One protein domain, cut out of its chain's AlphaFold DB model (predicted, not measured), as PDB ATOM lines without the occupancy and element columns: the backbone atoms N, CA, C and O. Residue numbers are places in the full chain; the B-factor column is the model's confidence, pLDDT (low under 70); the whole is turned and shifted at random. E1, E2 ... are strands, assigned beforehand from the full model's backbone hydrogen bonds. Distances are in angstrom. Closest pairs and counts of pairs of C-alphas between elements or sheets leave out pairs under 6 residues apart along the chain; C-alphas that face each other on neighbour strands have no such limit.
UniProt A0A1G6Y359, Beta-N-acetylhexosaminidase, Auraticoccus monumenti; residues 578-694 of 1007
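AT A GLANCE: This is residues 578 to 694 of the 1007 residues of the protein "Beta-N-acetylhexosaminidase" of Auraticoccus monumenti (UniProt A0A1G6Y359). One sheet of eight strands curls like part of a barrel and folds back on itself, the leaf of E1, E3 and E8 facing the leaf of E6, E9, E10 and E2, with E7 as the hinge. Beyond one end of this folded sheet, the small hairpin E4 and E5 and the loops at residues 619, 626 and 655 lengthen the domain into a rod. The printed part has 117 residues with ten named strands, E1 to E10 in order along the chain, and no named helix; the class is all strand. The large sheet is mixed, in the order E1, E3, E8, E7, E6, E9, E10, E2, and the sheet of E4 and E5 is antiparallel. The whole is compact, with a radius of gyration of the C-alphas of 15.2 A and spans of 48 by 23 by 20 A.

HOW THE PARTS SIT: The large sheet is strongly twisted. In one leaf, E3, residues 590 to 599, is antiparallel to E8, residues 662 to 670, with N 595 and O 665 2.8 A apart, and to edge strand E1, residues 578 to 580, with N 597 and O 579 2.8 A apart. The hinge E7, residues 642 to 650, is staggered: residues 646 to 650 pair with E8, N 666 and O 647 being 2.7 A apart, and residues 642 to 645 with E6, residues 635 to 639, N 644 and O 637 being 2.9 A apart. E6, E7 and E8 form a meander, each strand the antiparallel neighbour of the one before; E9, residues 675 to 681, makes it a Greek key, four strands with the first beside the fourth, with N 638 and O 678 2.8 A apart. E9 and E10, residues 686 to 693, form a hairpin, with N 677 and O 689 2.8 A apart. E10 is parallel to edge strand E2, residues 583 to 585, with N 585 and O 692 2.9 A apart. Across the fold, the closest C-alphas of E1 and E10, Gly 580 and Ala 687, are 4.9 A apart. E4, residues 603 to 605, and E5, residues 612 to 614, form a hairpin, with N 604 and O 613 2.8 A apart; the closest C-alphas of E4 and E7, Leu 605 and Ala 650, are 6.9 A apart.

IN THESE COORDINATES: E1 begins at C-alpha 578 (18.676, 88.194, 37.309) and runs on into E2 at 37 degrees. E3 is 27.2 A long, E7 and E8 25.8 A each, E10 22.7 A, E9 19.2 A and E6 13.1 A. E10 ends at C-alpha 693 (27.278, 73.160, 54.191).

THE WHOLE: The C-alphas farthest apart, those of Asp 619 and Gly 673, are 48.5 A apart. The links E5 to E6 and E7 to E8 are long. The printed part has no cut, its mean pLDDT is 92.6, and no printed residue is under 70.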
ATOM      1  N   LEU A 578      18.337  88.759  36.004       97.62
ATOM      2  CA  LEU A 578      18.676  88.194  37.309       97.62
ATOM      3  C   LEU A 578      19.187  86.757  37.172       97.62
ATOM      4  O   LEU A 578      18.585  85.934  36.477       97.62
ATOM      5  N   ALA A 579      20.235  86.423  37.922       98.00
ATOM      6  CA  ALA A 579      20.621  85.039  38.169       98.00
ATOM      7  C   ALA A 579      20.956  84.787  39.641       98.00
ATOM      8  O   ALA A 579      21.400  85.672  40.369       98.00
ATOM      9  N   GLY A 580      20.731  83.558  40.096       97.88
ATOM     10  CA  GLY A 580      21.090  83.099  41.433       97.88
ATOM     11  C   GLY A 580      22.503  82.518  41.465       97.88
ATOM     12  O   GLY A 580      23.000  82.015  40.459       97.88
ATOM     13  N   LEU A 581      23.132  82.542  42.636       96.88
ATOM     14  CA  LEU A 581      24.442  81.932  42.872       96.88
ATOM     15  C   LEU A 581      24.349  80.872  43.962       96.88
ATOM     16  O   LEU A 581      23.790  81.107  45.031       96.88
ATOM     17  N   ASP A 582      24.939  79.707  43.721       94.38
ATOM     18  CA  ASP A 582      25.071  78.697  44.764       94.38
ATOM     19  C   ASP A 582      26.123  79.121  45.798       94.38
ATOM     20  O   ASP A 582      27.243  79.506  45.467       94.38
ATOM     21  N   ALA A 583      25.793  78.970  47.081       91.19
ATOM     22  CA  ALA A 583      26.652  79.380  48.185       91.19
ATOM     23  C   ALA A 583      27.066  78.192  49.064       91.19
ATOM     24  O   ALA A 583      26.299  77.264  49.331       91.19
ATOM     25  N   THR A 584      28.288  78.235  49.600       90.44
ATOM     26  CA  THR A 584      28.780  77.243  50.571       90.44
ATOM     27  C   THR A 584      29.118  77.913  51.895       90.44
ATOM     28  O   THR A 584      29.995  78.765  51.961       90.44
ATOM     29  N   VAL A 585      28.476  77.484  52.986       89.50
ATOM     30  CA  VAL A 585      28.587  78.128  54.307       89.50
ATOM     31  C   VAL A 585      29.027  77.179  55.414       89.50
ATOM     32  O   VAL A 585      28.715  75.984  55.442       89.50
ATOM     33  N   ARG A 586      29.722  77.733  56.416       89.12
ATOM     34  CA  ARG A 586      30.066  76.996  57.639       89.12
ATOM     35  C   ARG A 586      28.862  76.936  58.570       89.12
ATOM     36  O   ARG A 586      28.311  77.956  58.974       89.12
ATOM     37  N   ARG A 587      28.521  75.721  59.002       90.69
ATOM     38  CA  ARG A 587      27.360  75.462  59.862       90.69
ATOM     39  C   ARG A 587      27.317  76.365  61.101       90.69
ATOM     40  O   ARG A 587      28.221  76.325  61.937       90.69
ATOM     41  N   GLY A 588      26.214  77.094  61.252       87.62
ATOM     42  CA  GLY A 588      25.885  77.904  62.424       87.62
ATOM     43  C   GLY A 588      26.785  79.122  62.636       87.62
ATOM     44  O   GLY A 588      26.719  79.726  63.703       87.62
ATOM     45  N   ARG A 589      27.637  79.473  61.665       87.25
ATOM     46  CA  ARG A 589      28.408  80.718  61.686       87.25
ATOM     47  C   ARG A 589      27.735  81.735  60.780       87.25
ATOM     48  O   ARG A 589      27.310  81.379  59.689       87.25
ATOM     49  N   SER A 590      27.639  82.971  61.261       89.12
ATOM     50  CA  SER A 590      27.215  84.088  60.423       89.12
ATOM     51  C   SER A 590      28.326  84.424  59.433       89.12
ATOM     52  O   SER A 590      29.489  84.469  59.841       89.12
ATOM     53  N   ALA A 591      27.969  84.648  58.175       86.38
ATOM     54  CA  ALA A 591      28.857  85.127  57.121       86.38
ATOM     55  C   ALA A 591      28.047  85.933  56.098       86.38
ATOM     56  O   ALA A 591      26.833  85.732  56.001       86.38
ATOM     57  N   THR A 592      28.726  86.816  55.370       91.25
ATOM     58  CA  THR A 592      28.223  87.386  54.117       91.25
ATOM     59  C   THR A 592      28.486  86.376  53.008       91.25
ATOM     60  O   THR A 592      29.567  85.785  52.975       91.25
ATOM     61  N   ILE A 593      27.486  86.126  52.173       91.81
ATOM     62  CA  ILE A 593      27.591  85.266  50.997       91.81
ATOM     63  C   ILE A 593      26.951  85.939  49.793       91.81
ATOM     64  O   ILE A 593      25.899  86.567  49.936       91.81
ATOM     65  N   ASP A 594      27.556  85.717  48.635       94.81
ATOM     66  CA  ASP A 594      26.995  86.068  47.338       94.81
ATOM     67  C   ASP A 594      25.864  85.075  47.034       94.81
ATOM     68  O   ASP A 594      26.001  83.865  47.249       94.81
ATOM     69  N   VAL A 595      24.714  85.585  46.609       96.44
ATOM     70  CA  VAL A 595      23.495  84.790  46.383       96.44
ATOM     71  C   VAL A 595      22.855  85.059  45.030       96.44
ATOM     72  O   VAL A 595      21.934  84.346  44.642       96.44
ATOM     73  N   GLY A 596      23.340  86.048  44.287       97.12
ATOM     74  CA  GLY A 596      22.900  86.296  42.925       97.12
ATOM     75  C   GLY A 596      23.691  87.397  42.249       97.12
ATOM     76  O   GLY A 596      24.470  88.098  42.894       97.12
ATOM     77  N   LEU A 597      23.447  87.538  40.956       97.69
ATOM     78  CA  LEU A 597      23.975  88.579  40.094       97.69
ATOM     79  C   LEU A 597      22.806  89.287  39.407       97.69
ATOM     80  O   LEU A 597      21.792  88.656  39.088       97.69
ATOM     81  N   VAL A 598      22.939  90.592  39.192       97.75
ATOM     82  CA  VAL A 598      21.963  91.404  38.462       97.75
ATOM     83  C   VAL A 598      22.688  92.210  37.393       97.75
ATOM     84  O   VAL A 598      23.511  93.056  37.726       97.75
ATOM     85  N   ALA A 599      22.352  91.982  36.127       96.88
ATOM     86  CA  ALA A 599      22.694  92.896  35.044       96.88
ATOM     87  C   ALA A 599      21.548  93.904  34.934       96.88
ATOM     88  O   ALA A 599      20.425  93.515  34.619       96.88
ATOM     89  N   ALA A 600      21.785  95.170  35.270       95.38
ATOM     90  CA  ALA A 600      20.745  96.201  35.270       95.38
ATOM     91  C   ALA A 600      21.288  97.522  34.705       95.38
ATOM     92  O   ALA A 600      21.524  98.465  35.470       95.38
ATOM     93  N   PRO A 601      21.475  97.602  33.378       94.44
ATOM     94  CA  PRO A 601      21.917  98.825  32.736       94.44
ATOM     95  C   PRO A 601      20.939  99.975  32.986       94.44
ATOM     96  O   PRO A 601      19.725  99.791  33.161       94.44
ATOM     97  N   GLY A 602      21.476 101.187  33.031       92.62
ATOM     98  CA  GLY A 602      20.737 102.403  33.335       92.62
ATOM     99  C   GLY A 602      20.395 102.566  34.811       92.62
ATOM    100  O   GLY A 602      19.469 103.314  35.138       92.62
ATOM    101  N   THR A 603      21.098 101.873  35.710       94.44
ATOM    102  CA  THR A 603      20.882 101.975  37.160       94.44
ATOM    103  C   THR A 603      22.157 102.351  37.924       94.44
ATOM    104  O   THR A 603      23.265 102.313  37.397       94.44
ATOM    105  N   LYS A 604      21.987 102.781  39.179       93.81
ATOM    106  CA  LYS A 604      23.050 103.096  40.141       93.81
ATOM    107  C   LYS A 604      22.774 102.409  41.473       93.81
ATOM    108  O   LYS A 604      21.624 102.271  41.893       93.81
ATOM    109  N   LEU A 605      23.827 102.031  42.190       95.19
ATOM    110  CA  LEU A 605      23.695 101.485  43.540       95.19
ATOM    111  C   LEU A 605      23.247 102.578  44.527       95.19
ATOM    112  O   LEU A 605      23.806 103.676  44.549       95.19
ATOM    113  N   SER A 606      22.258 102.294  45.380       95.06
ATOM    114  CA  SER A 606      21.865 103.221  46.446       95.06
ATOM    115  C   SER A 606      22.999 103.418  47.456       95.06
ATOM    116  O   SER A 606      23.765 102.502  47.739       95.06
ATOM    117  N   ALA A 607      23.083 104.600  48.074       92.81
ATOM    118  CA  ALA A 607      24.166 104.931  49.010       92.81
ATOM    119  C   ALA A 607      24.271 103.994  50.236       92.81
ATOM    120  O   ALA A 607      25.316 103.927  50.877       92.81
ATOM    121  N   ASP A 608      23.190 103.294  50.593       94.31
ATOM    122  CA  ASP A 608      23.170 102.282  51.656       94.31
ATOM    123  C   ASP A 608      23.374 100.841  51.150       94.31
ATOM    124  O   ASP A 608      23.369  99.905  51.951       94.31
ATOM    125  N   GLY A 609      23.542 100.663  49.837       95.88
ATOM    126  CA  GLY A 609      23.748  99.384  49.169       95.88
ATOM    127  C   GLY A 609      22.521  98.473  49.147       95.88
ATOM    128  O   GLY A 609      22.667  97.281  48.913       95.88
ATOM    129  N   THR A 610      21.312  98.958  49.443       97.25
ATOM    130  CA  THR A 610      20.122  98.091  49.588       97.25
ATOM    131  C   THR A 610      19.251  97.979  48.337       97.25
ATOM    132  O   THR A 610      18.360  97.128  48.283       97.25
ATOM    133  N   SER A 611      19.484  98.821  47.330       97.38
ATOM    134  CA  SER A 611      18.691  98.831  46.099       97.38
ATOM    135  C   SER A 611      19.476  99.344  44.896       97.38
ATOM    136  O   SER A 611      20.410 100.128  45.054       97.38
ATOM    137  N   LEU A 612      19.053  98.929  43.703       96.94
ATOM    138  CA  LEU A 612      19.498  99.491  42.429       96.94
ATOM    139  C   LEU A 612      18.472 100.528  41.978       96.94
ATOM    140  O   LEU A 612      17.279 100.233  41.887       96.94
ATOM    141  N   VAL A 613      18.909 101.759  41.763       95.31
ATOM    142  CA  VAL A 613      18.048 102.909  41.487       95.31
ATOM    143  C   VAL A 613      18.177 103.272  40.011       95.31
ATOM    144  O   VAL A 613      19.300 103.490  39.562       95.31
ATOM    145  N   PRO A 614      17.070 103.367  39.256       93.38
ATOM    146  CA  PRO A 614      17.106 103.844  37.880       93.38
ATOM    147  C   PRO A 614      17.715 105.236  37.815       93.38
ATOM    148  O   PRO A 614      17.295 106.130  38.558       93.38
ATOM    149  N   ASP A 615      18.676 105.421  36.924       89.31
ATOM    150  CA  ASP A 615      19.347 106.694  36.776       89.31
ATOM    151  C   ASP A 615      18.981 107.381  35.457       89.31
ATOM    152  O   ASP A 615      19.332 106.965  34.353       89.31
ATOM    153  N   THR A 616      18.231 108.463  35.642       83.75
ATOM    154  CA  THR A 616      17.681 109.342  34.606       83.75
ATOM    155  C   THR A 616      18.213 110.770  34.743       83.75
ATOM    156  O   THR A 616      17.724 111.680  34.068       83.75
ATOM    157  N   SER A 617      19.167 110.986  35.654       83.56
ATOM    158  CA  SER A 617      19.783 112.282  35.900       83.56
ATOM    159  C   SER A 617      20.770 112.626  34.786       83.56
ATOM    160  O   SER A 617      21.382 111.757  34.179       83.56
ATOM    161  N   THR A 618      20.887 113.921  34.500       76.75
ATOM    162  CA  THR A 618      21.944 114.492  33.651       76.75
ATOM    163  C   THR A 618      22.828 115.470  34.429       76.75
ATOM    164  O   THR A 618      23.672 116.138  33.841       76.75
ATOM    165  N   ASP A 619      22.572 115.644  35.730       79.50
ATOM    166  CA  ASP A 619      23.164 116.707  36.555       79.50
ATOM    167  C   ASP A 619      24.376 116.221  37.378       79.50
ATOM    168  O   ASP A 619      24.972 116.999  38.125       79.50
ATOM    169  N   ASP A 620      24.735 114.944  37.267       75.81
ATOM    170  CA  ASP A 620      25.752 114.242  38.057       75.81
ATOM    171  C   ASP A 620      26.975 113.780  37.251       75.81
ATOM    172  O   ASP A 620      27.859 113.137  37.809       75.81
ATOM    173  N   GLY A 621      27.079 114.217  35.993       74.88
ATOM    174  CA  GLY A 621      28.284 114.112  35.164       74.88
ATOM    175  C   GLY A 621      28.245 112.986  34.137       74.88
ATOM    176  O   GLY A 621      28.825 113.137  33.065       74.88
ATOM    177  N   ASP A 622      27.521 111.903  34.408       81.38
ATOM    178  CA  ASP A 622      27.321 110.811  33.464       81.38
ATOM    179  C   ASP A 622      26.059 111.006  32.599       81.38
ATOM    180  O   ASP A 622      25.157 111.778  32.945       81.38
ATOM    181  N   PRO A 623      25.981 110.360  31.422       79.81
ATOM    182  CA  PRO A 623      24.837 110.529  30.534       79.81
ATOM    183  C   PRO A 623      23.587 109.906  31.141       79.81
ATOM    184  O   PRO A 623      23.657 108.788  31.638       79.81
ATOM    185  N   ALA A 624      22.431 110.568  31.032       84.38
ATOM    186  CA  ALA A 624      21.163 109.939  31.398       84.38
ATOM    187  C   ALA A 624      20.913 108.681  30.558       84.38
ATOM    188  O   ALA A 624      21.114 108.690  29.343       84.38
ATOM    189  N   SER A 625      20.360 107.659  31.205       91.56
ATOM    190  CA  SER A 625      19.983 106.391  30.588       91.56
ATOM    191  C   SER A 625      18.466 106.162  30.677       91.56
ATOM    192  O   SER A 625      17.724 106.945  31.279       91.56
ATOM    193  N   GLN A 626      17.977 105.101  30.035       94.00
ATOM    194  CA  GLN A 626      16.575 104.685  30.070       94.00
ATOM    195  C   GLN A 626      16.454 103.203  30.447       94.00
ATOM    196  O   GLN A 626      16.168 102.354  29.608       94.00
ATOM    197  N   SER A 627      16.617 102.892  31.734       94.88
ATOM    198  CA  SER A 627      16.267 101.565  32.255       94.88
ATOM    199  C   SER A 627      14.754 101.324  32.186       94.88
ATOM    200  O   SER A 627      13.951 102.236  32.415       94.88
ATOM    201  N   VAL A 628      14.342 100.081  31.928       95.06
ATOM    202  CA  VAL A 628      12.933  99.668  32.076       95.06
ATOM    203  C   VAL A 628      12.491  99.590  33.539       95.06
ATOM    204  O   VAL A 628      11.290  99.605  33.825       95.06
ATOM    205  N   LEU A 629      13.437  99.515  34.482       94.62
ATOM    206  CA  LEU A 629      13.142  99.648  35.902       94.62
ATOM    207  C   LEU A 629      12.729 101.097  36.170       94.62
ATOM    208  O   LEU A 629      13.496 102.026  35.950       94.62
ATOM    209  N   THR A 630      11.505 101.305  36.656       93.56
ATOM    210  CA  THR A 630      10.993 102.651  36.979       93.56
ATOM    211  C   THR A 630      10.983 102.953  38.478       93.56
ATOM    212  O   THR A 630      10.710 104.081  38.875       93.56
ATOM    213  N   GLU A 631      11.240 101.949  39.314       95.44
ATOM    214  CA  GLU A 631      11.283 102.038  40.776       95.44
ATOM    215  C   GLU A 631      12.556 101.342  41.286       95.44
ATOM    216  O   GLU A 631      13.049 100.440  40.604       95.44
ATOM    217  N   PRO A 632      13.087 101.704  42.473       96.88
ATOM    218  CA  PRO A 632      14.266 101.048  43.032       96.88
ATOM    219  C   PRO A 632      14.092  99.532  43.181       96.88
ATOM    220  O   PRO A 632      13.183  99.061  43.875       96.88
ATOM    221  N   LEU A 633      15.005  98.767  42.585       97.94
ATOM    222  CA  LEU A 633      15.044  97.316  42.677       97.94
ATOM    223  C   LEU A 633      15.719  96.902  43.988       97.94
ATOM    224  O   LEU A 633      16.933  96.984  44.145       97.94
ATOM    225  N   SER A 634      14.920  96.440  44.942       98.00
ATOM    226  CA  SER A 634      15.381  95.721  46.139       98.00
ATOM    227  C   SER A 634      15.148  94.215  46.005       98.00
ATOM    228  O   SER A 634      14.336  93.787  45.175       98.00
ATOM    229  N   ALA A 635      15.819  93.413  46.837       98.25
ATOM    230  CA  ALA A 635      15.649  91.964  46.867       98.25
ATOM    231  C   ALA A 635      15.666  91.382  48.292       98.25
ATOM    232  O   ALA A 635      16.154  91.991  49.248       98.25
ATOM    233  N   VAL A 636      15.128  90.171  48.422       98.25
ATOM    234  CA  VAL A 636      15.199  89.337  49.626       98.25
ATOM    235  C   VAL A 636      15.556  87.909  49.237       98.25
ATOM    236  O   VAL A 636      15.104  87.403  48.213       98.25
ATOM    237  N   LEU A 637      16.336  87.230  50.074       98.06
ATOM    238  CA  LEU A 637      16.556  85.795  49.943       98.06
ATOM    239  C   LEU A 637      15.553  85.046  50.821       98.06
ATOM    240  O   LEU A 637      15.570  85.175  52.050       98.06
ATOM    241  N   VAL A 638      14.706  84.236  50.195       97.44
ATOM    242  CA  VAL A 638      13.663  83.452  50.856       97.44
ATOM    243  C   VAL A 638      14.111  81.999  50.985       97.44
ATOM    244  O   VAL A 638      14.211  81.276  50.001       97.44
ATOM    245  N   CYS A 639      14.348  81.547  52.214       94.31
ATOM    246  CA  CYS A 639      14.750  80.180  52.544       94.31
ATOM    247  C   CYS A 639      13.686  79.529  53.446       94.31
ATOM    248  O   CYS A 639      13.740  79.622  54.680       94.31
ATOM    249  N   GLY A 640      12.683  78.882  52.845       89.50
ATOM    250  CA  GLY A 640      11.518  78.370  53.576       89.50
ATOM    251  C   GLY A 640      10.685  79.509  54.179       89.50
ATOM    252  O   GLY A 640      10.211  80.367  53.448       89.50
ATOM    253  N   ASP A 641      10.520  79.530  55.507       87.94
ATOM    254  CA  ASP A 641       9.799  80.602  56.226       87.94
ATOM    255  C   ASP A 641      10.712  81.782  56.638       87.94
ATOM    256  O   ASP A 641      10.298  82.653  57.406       87.94
ATOM    257  N   THR A 642      11.985  81.772  56.227       91.75
ATOM    258  CA  THR A 642      12.965  82.809  56.585       91.75
ATOM    259  C   THR A 642      13.211  83.730  55.403       91.75
ATOM    260  O   THR A 642      13.565  83.254  54.331       91.75
ATOM    261  N   GLU A 643      13.106  85.035  55.632       96.00
ATOM    262  CA  GLU A 643      13.504  86.071  54.680       96.00
ATOM    263  C   GLU A 643      14.755  86.772  55.206       96.00
ATOM    264  O   GLU A 643      14.813  87.172  56.375       96.00
ATOM    265  N   LEU A 644      15.767  86.896  54.353       96.31
ATOM    266  CA  LEU A 644      17.006  87.597  54.653       96.31
ATOM    267  C   LEU A 644      17.134  88.805  53.714       96.31
ATOM    268  O   LEU A 644      16.965  88.639  52.505       96.31
ATOM    269  N   PRO A 645      17.407  90.010  54.241       97.19
ATOM    270  CA  PRO A 645      17.569  91.195  53.410       97.19
ATOM    271  C   PRO A 645      18.831  91.079  52.551       97.19
ATOM    272  O   PRO A 645      19.864  90.613  53.040       97.19
ATOM    273  N   VAL A 646      18.730  91.527  51.301       98.25
ATOM    274  CA  VAL A 646      19.848  91.583  50.357       98.25
ATOM    275  C   VAL A 646      20.476  92.974  50.371       98.25
ATOM    276  O   VAL A 646      19.778  93.981  50.494       98.25
ATOM    277  N   THR A 647      21.795  93.017  50.234       98.06
ATOM    278  CA  THR A 647      22.554  94.217  49.855       98.06
ATOM    279  C   THR A 647      23.290  93.949  48.552       98.06
ATOM    280  O   THR A 647      23.617  92.802  48.276       98.06
ATOM    281  N   PHE A 648      23.596  94.974  47.775       97.50
ATOM    282  CA  PHE A 648      24.293  94.860  46.501       97.50
ATOM    283  C   PHE A 648      25.662  95.541  46.560       97.50
ATOM    284  O   PHE A 648      25.860  96.496  47.314       97.50
ATOM    285  N   THR A 649      26.587  95.062  45.739       95.19
ATOM    286  CA  THR A 649      27.817  95.767  45.358       95.19
ATOM    287  C   THR A 649      27.870  95.850  43.839       95.19
ATOM    288  O   THR A 649      27.434  94.916  43.172       95.19
ATOM    289  N   ALA A 650      28.378  96.952  43.301       90.69
ATOM    290  CA  ALA A 650      28.682  97.053  41.877       90.69
ATOM    291  C   ALA A 650      30.077  96.466  41.629       90.69
ATOM    292  O   ALA A 650      30.970  96.722  42.439       90.69
ATOM    293  N   GLU A 651      30.240  95.663  40.577       82.81
ATOM    294  CA  GLU A 651      31.570  95.239  40.122       82.81
ATOM    295  C   GLU A 651      32.313  96.429  39.498       82.81
ATOM    296  O   GLU A 651      33.415  96.734  39.938       82.81
ATOM    297  N   GLU A 652      31.639  97.186  38.624       83.25
ATOM    298  CA  GLU A 652      32.107  98.471  38.090       83.25
ATOM    299  C   GLU A 652      31.090  99.581  38.391       83.25
ATOM    300  O   GLU A 652      29.869  99.372  38.333       83.25
ATOM    301  N   THR A 653      31.570 100.773  38.748       85.50
ATOM    302  CA  THR A 653      30.685 101.887  39.111       85.50
ATOM    303  C   THR A 653      30.389 102.749  37.898       85.50
ATOM    304  O   THR A 653      31.291 103.356  37.326       85.50
ATOM    305  N   ARG A 654      29.097 102.899  37.586       89.44
ATOM    306  CA  ARG A 654      28.638 103.816  36.542       89.44
ATOM    307  C   ARG A 654      29.186 105.236  36.760       89.44
ATOM    308  O   ARG A 654      29.007 105.804  37.843       89.44
ATOM    309  N   ASN A 655      29.822 105.789  35.730       89.25
ATOM    310  CA  ASN A 655      30.454 107.112  35.717       89.25
ATOM    311  C   ASN A 655      30.429 107.729  34.301       89.25
ATOM    312  O   ASN A 655      29.741 107.232  33.413       89.25
ATOM    313  N   GLU A 656      31.159 108.824  34.073       91.25
ATOM    314  CA  GLU A 656      31.134 109.578  32.811       91.25
ATOM    315  C   GLU A 656      31.609 108.786  31.580       91.25
ATOM    316  O   GLU A 656      31.333 109.203  30.456       91.25
ATOM    317  N   LEU A 657      32.318 107.671  31.783       92.19
ATOM    318  CA  LEU A 657      32.861 106.796  30.736       92.19
ATOM    319  C   LEU A 657      32.585 105.306  30.967       92.19
ATOM    320  O   LEU A 657      33.122 104.474  30.242       92.19
ATOM    321  N   HIS A 658      31.768 104.954  31.958       90.75
ATOM    322  CA  HIS A 658      31.445 103.562  32.260       90.75
ATOM    323  C   HIS A 658      29.950 103.400  32.466       90.75
ATOM    324  O   HIS A 658      29.352 104.096  33.292       90.75
ATOM    325  N   ALA A 659      29.361 102.457  31.733       89.44
ATOM    326  CA  ALA A 659      28.040 101.930  32.044       89.44
ATOM    327  C   ALA A 659      28.031 101.246  33.418       89.44
ATOM    328  O   ALA A 659      29.072 100.955  34.008       89.44
ATOM    329  N   ALA A 660      26.837 100.960  33.935       82.75
ATOM    330  CA  ALA A 660      26.739 100.068  35.079       82.75
ATOM    331  C   ALA A 660      27.172  98.648  34.676       82.75
ATOM    332  O   ALA A 660      26.580  98.048  33.775       82.75
ATOM    333  N   GLY A 661      28.171  98.107  35.377       87.88
ATOM    334  CA  GLY A 661      28.539  96.696  35.275       87.88
ATOM    335  C   GLY A 661      27.520  95.771  35.952       87.88
ATOM    336  O   GLY A 661      26.405  96.165  36.317       87.88
ATOM    337  N   THR A 662      27.911  94.517  36.168       94.88
ATOM    338  CA  THR A 662      27.090  93.560  36.917       94.88
ATOM    339  C   THR A 662      27.084  93.896  38.417       94.88
ATOM    340  O   THR A 662      28.088  94.291  39.013       94.88
ATOM    341  N   TYR A 663      25.929  93.736  39.066       96.88
ATOM    342  CA  TYR A 663      25.791  93.868  40.516       96.88
ATOM    343  C   TYR A 663      25.798  92.500  41.188       96.88
ATOM    344  O   TYR A 663      25.029  91.616  40.814       96.88
ATOM    345  N   THR A 664      26.570  92.348  42.262       97.19
ATOM    346  CA  THR A 664      26.518  91.152  43.112       97.19
ATOM    347  C   THR A 664      25.555  91.363  44.276       97.19
ATOM    348  O   THR A 664      25.663  92.336  45.022       97.19
ATOM    349  N   ALA A 665      24.615  90.435  44.454       97.69
ATOM    350  CA  ALA A 665      23.666  90.393  45.559       97.69
ATOM    351  C   ALA A 665      24.216  89.569  46.732       97.69
ATOM    352  O   ALA A 665      24.570  88.400  46.582       97.69
ATOM    353  N   HIS A 666      24.195  90.155  47.926       96.88
ATOM    354  CA  HIS A 666      24.780  89.631  49.158       96.88
ATOM    355  C   HIS A 666      23.738  89.410  50.243       96.88
ATOM    356  O   HIS A 666      22.836  90.226  50.433       96.88
ATOM    357  N   VAL A 667      23.932  88.375  51.058       96.31
ATOM    358  CA  VAL A 667      23.175  88.162  52.299       96.31
ATOM    359  C   VAL A 667      24.114  87.892  53.461       96.31
ATOM    360  O   VAL A 667      24.990  87.034  53.387       96.31
ATOM    361  N   THR A 668      23.871  88.559  54.592       94.25
ATOM    362  CA  THR A 668      24.519  88.223  55.867       94.25
ATOM    363  C   THR A 668      23.596  87.364  56.724       94.25
ATOM    364  O   THR A 668      22.541  87.813  57.174       94.25
ATOM    365  N   GLY A 669      24.005  86.131  57.020       89.25
ATOM    366  CA  GLY A 669      23.189  85.221  57.821       89.25
ATOM    367  C   GLY A 669      23.934  83.986  58.310       89.25
ATOM    368  O   GLY A 669      25.082  83.736  57.951       89.25
ATOM    369  N   SER A 670      23.274  83.198  59.165       90.06
ATOM    370  CA  SER A 670      23.800  81.922  59.661       90.06
ATOM    371  C   SER A 670      22.886  80.764  59.281       90.06
ATOM    372  O   SER A 670      21.714  80.753  59.656       90.06
ATOM    373  N   PHE A 671      23.448  79.740  58.642       89.88
ATOM    374  CA  PHE A 671      22.700  78.571  58.179       89.88
ATOM    375  C   PHE A 671      23.081  77.332  58.989       89.88
ATOM    376  O   PHE A 671      24.256  77.054  59.244       89.88
ATOM    377  N   THR A 672      22.087  76.567  59.444       88.75
ATOM    378  CA  THR A 672      22.313  75.382  60.300       88.75
ATOM    379  C   THR A 672      22.219  74.048  59.559       88.75
ATOM    380  O   THR A 672      22.605  73.012  60.121       88.75
ATOM    381  N   GLY A 673      21.761  74.086  58.308       87.75
ATOM    382  CA  GLY A 673      21.559  72.981  57.377       87.75
ATOM    383  C   GLY A 673      21.723  73.477  55.940       87.75
ATOM    384  O   GLY A 673      21.699  74.685  55.720       87.75
ATOM    385  N   ALA A 674      21.900  72.548  54.999       90.75
ATOM    386  CA  ALA A 674      21.753  72.870  53.584       90.75
ATOM    387  C   ALA A 674      20.282  73.203  53.301       90.75
ATOM    388  O   ALA A 674      19.397  72.591  53.912       90.75
ATOM    389  N   THR A 675      20.032  74.170  52.430       93.81
ATOM    390  CA  THR A 675      18.689  74.640  52.101       93.81
ATOM    391  C   THR A 675      18.665  75.198  50.689       93.81
ATOM    392  O   THR A 675      19.619  75.851  50.276       93.81
ATOM    393  N   ASP A 676      17.562  74.964  49.994       95.44
ATOM    394  CA  ASP A 676      17.257  75.650  48.743       95.44
ATOM    395  C   ASP A 676      16.516  76.944  49.101       95.44
ATOM    396  O   ASP A 676      15.694  76.966  50.030       95.44
ATOM    397  N   CYS A 677      16.858  78.025  48.414       96.56
ATOM    398  CA  CYS A 677      16.311  79.357  48.608       96.56
ATOM    399  C   CYS A 677      15.930  79.969  47.254       96.56
ATOM    400  O   CYS A 677      16.350  79.496  46.201       96.56
ATOM    401  N   GLU A 678      15.162  81.049  47.301       97.50
ATOM    402  CA  GLU A 678      14.799  81.870  46.146       97.50
ATOM    403  C   GLU A 678      15.250  83.305  46.408       97.50
ATOM    404  O   GLU A 678      14.852  83.905  47.411       97.50
ATOM    405  N   LEU A 679      16.073  83.861  45.523       98.00
ATOM    406  CA  LEU A 679      16.350  85.290  45.490       98.00
ATOM    407  C   LEU A 679      15.169  85.968  44.802       98.00
ATOM    408  O   LEU A 679      14.971  85.763  43.613       98.00
ATOM    409  N   GLN A 680      14.369  86.734  45.541       97.94
ATOM    410  CA  GLN A 680      13.167  87.391  45.027       97.94
ATOM    411  C   GLN A 680      13.373  88.896  44.966       97.94
ATOM    412  O   GLN A 680      13.761  89.516  45.961       97.94
ATOM    413  N   THR A 681      13.074  89.494  43.818       97.81
ATOM    414  CA  THR A 681      13.169  90.941  43.624       97.81
ATOM    415  C   THR A 681      11.819  91.621  43.822       97.81
ATOM    416  O   THR A 681      10.746  91.040  43.654       97.81
ATOM    417  N   SER A 682      11.867  92.906  44.153       97.44
ATOM    418  CA  SER A 682      10.689  93.780  44.235       97.44
ATOM    419  C   SER A 682       9.961  93.973  42.896       97.44
ATOM    420  O   SER A 682       8.776  94.309  42.912       97.44
ATOM    421  N   ALA A 683      10.619  93.698  41.764       95.81
ATOM    422  CA  ALA A 683      10.010  93.685  40.431       95.81
ATOM    423  C   ALA A 683       9.231  92.387  40.124       95.81
ATOM    424  O   ALA A 683       8.504  92.324  39.136       95.81
ATOM    425  N   GLY A 684       9.315  91.374  40.996       94.44
ATOM    426  CA  GLY A 684       8.553  90.128  40.889       94.44
ATOM    427  C   GLY A 684       9.281  88.977  40.191       94.44
ATOM    428  O   GLY A 684       8.693  87.905  40.066       94.44
ATOM    429  N   GLU A 685      10.537  89.168  39.781       94.88
ATOM    430  CA  GLU A 685      11.393  88.081  39.293       94.88
ATOM    431  C   GLU A 685      12.061  87.332  40.444       94.88
ATOM    432  O   GLU A 685      12.307  87.904  41.517       94.88
ATOM    433  N   SER A 686      12.382  86.058  40.219       96.19
ATOM    434  CA  SER A 686      13.153  85.268  41.169       96.19
ATOM    435  C   SER A 686      14.159  84.346  40.498       96.19
ATOM    436  O   SER A 686      13.973  83.934  39.354       96.19
ATOM    437  N   ALA A 687      15.221  84.018  41.231       96.88
ATOM    438  CA  ALA A 687      16.231  83.066  40.799       96.88
ATOM    439  C   ALA A 687      16.569  82.061  41.917       96.88
ATOM    440  O   ALA A 687      16.629  82.443  43.095       96.88
ATOM    441  N   PRO A 688      16.811  80.780  41.580       96.88
ATOM    442  CA  PRO A 688      17.084  79.760  42.579       96.88
ATOM    443  C   PRO A 688      18.509  79.866  43.138       96.88
ATOM    444  O   PRO A 688      19.473  80.135  42.424       96.88
ATOM    445  N   VAL A 689      18.646  79.605  44.438       96.88
ATOM    446  CA  VAL A 689      19.901  79.710  45.198       96.88
ATOM    447  C   VAL A 689      20.055  78.465  46.063       96.88
ATOM    448  O   VAL A 689      19.261  78.248  46.983       96.88
ATOM    449  N   SER A 690      21.088  77.655  45.832       94.62
ATOM    450  CA  SER A 690      21.370  76.504  46.696       94.62
ATOM    451  C   SER A 690      22.401  76.875  47.756       94.62
ATOM    452  O   SER A 690      23.544  77.206  47.449       94.62
ATOM    453  N   VAL A 691      22.040  76.755  49.035       93.06
ATOM    454  CA  VAL A 691      22.974  76.956  50.151       93.06
ATOM    455  C   VAL A 691      23.419  75.602  50.696       93.06
ATOM    456  O   VAL A 691      22.639  74.855  51.295       93.06
ATOM    457  N   SER A 692      24.702  75.284  50.548       92.75
ATOM    458  CA  SER A 692      25.302  74.028  51.004       92.75
ATOM    459  C   SER A 692      26.185  74.209  52.249       92.75
ATOM    460  O   SER A 692      26.691  75.292  52.540       92.75
ATOM    461  N   LEU A 693      26.376  73.136  53.033       90.94
ATOM    462  CA  LEU A 693      27.278  73.160  54.191       90.94
ATOM    463  C   LEU A 693      28.686  72.704  53.801       90.94
ATOM    464  O   LEU A 693      28.880  71.552  53.415       90.94
ATOM    465  N   GLY A 694      29.685  73.553  54.031       86.69
ATOM    466  CA  GLY A 694      31.074  73.242  53.711       86.69
ATOM    467  C   GLY A 694      32.062  74.275  54.236       86.69
ATOM    468  O   GLY A 694      31.732  75.126  55.066       86.69
TER     469      GLY A 694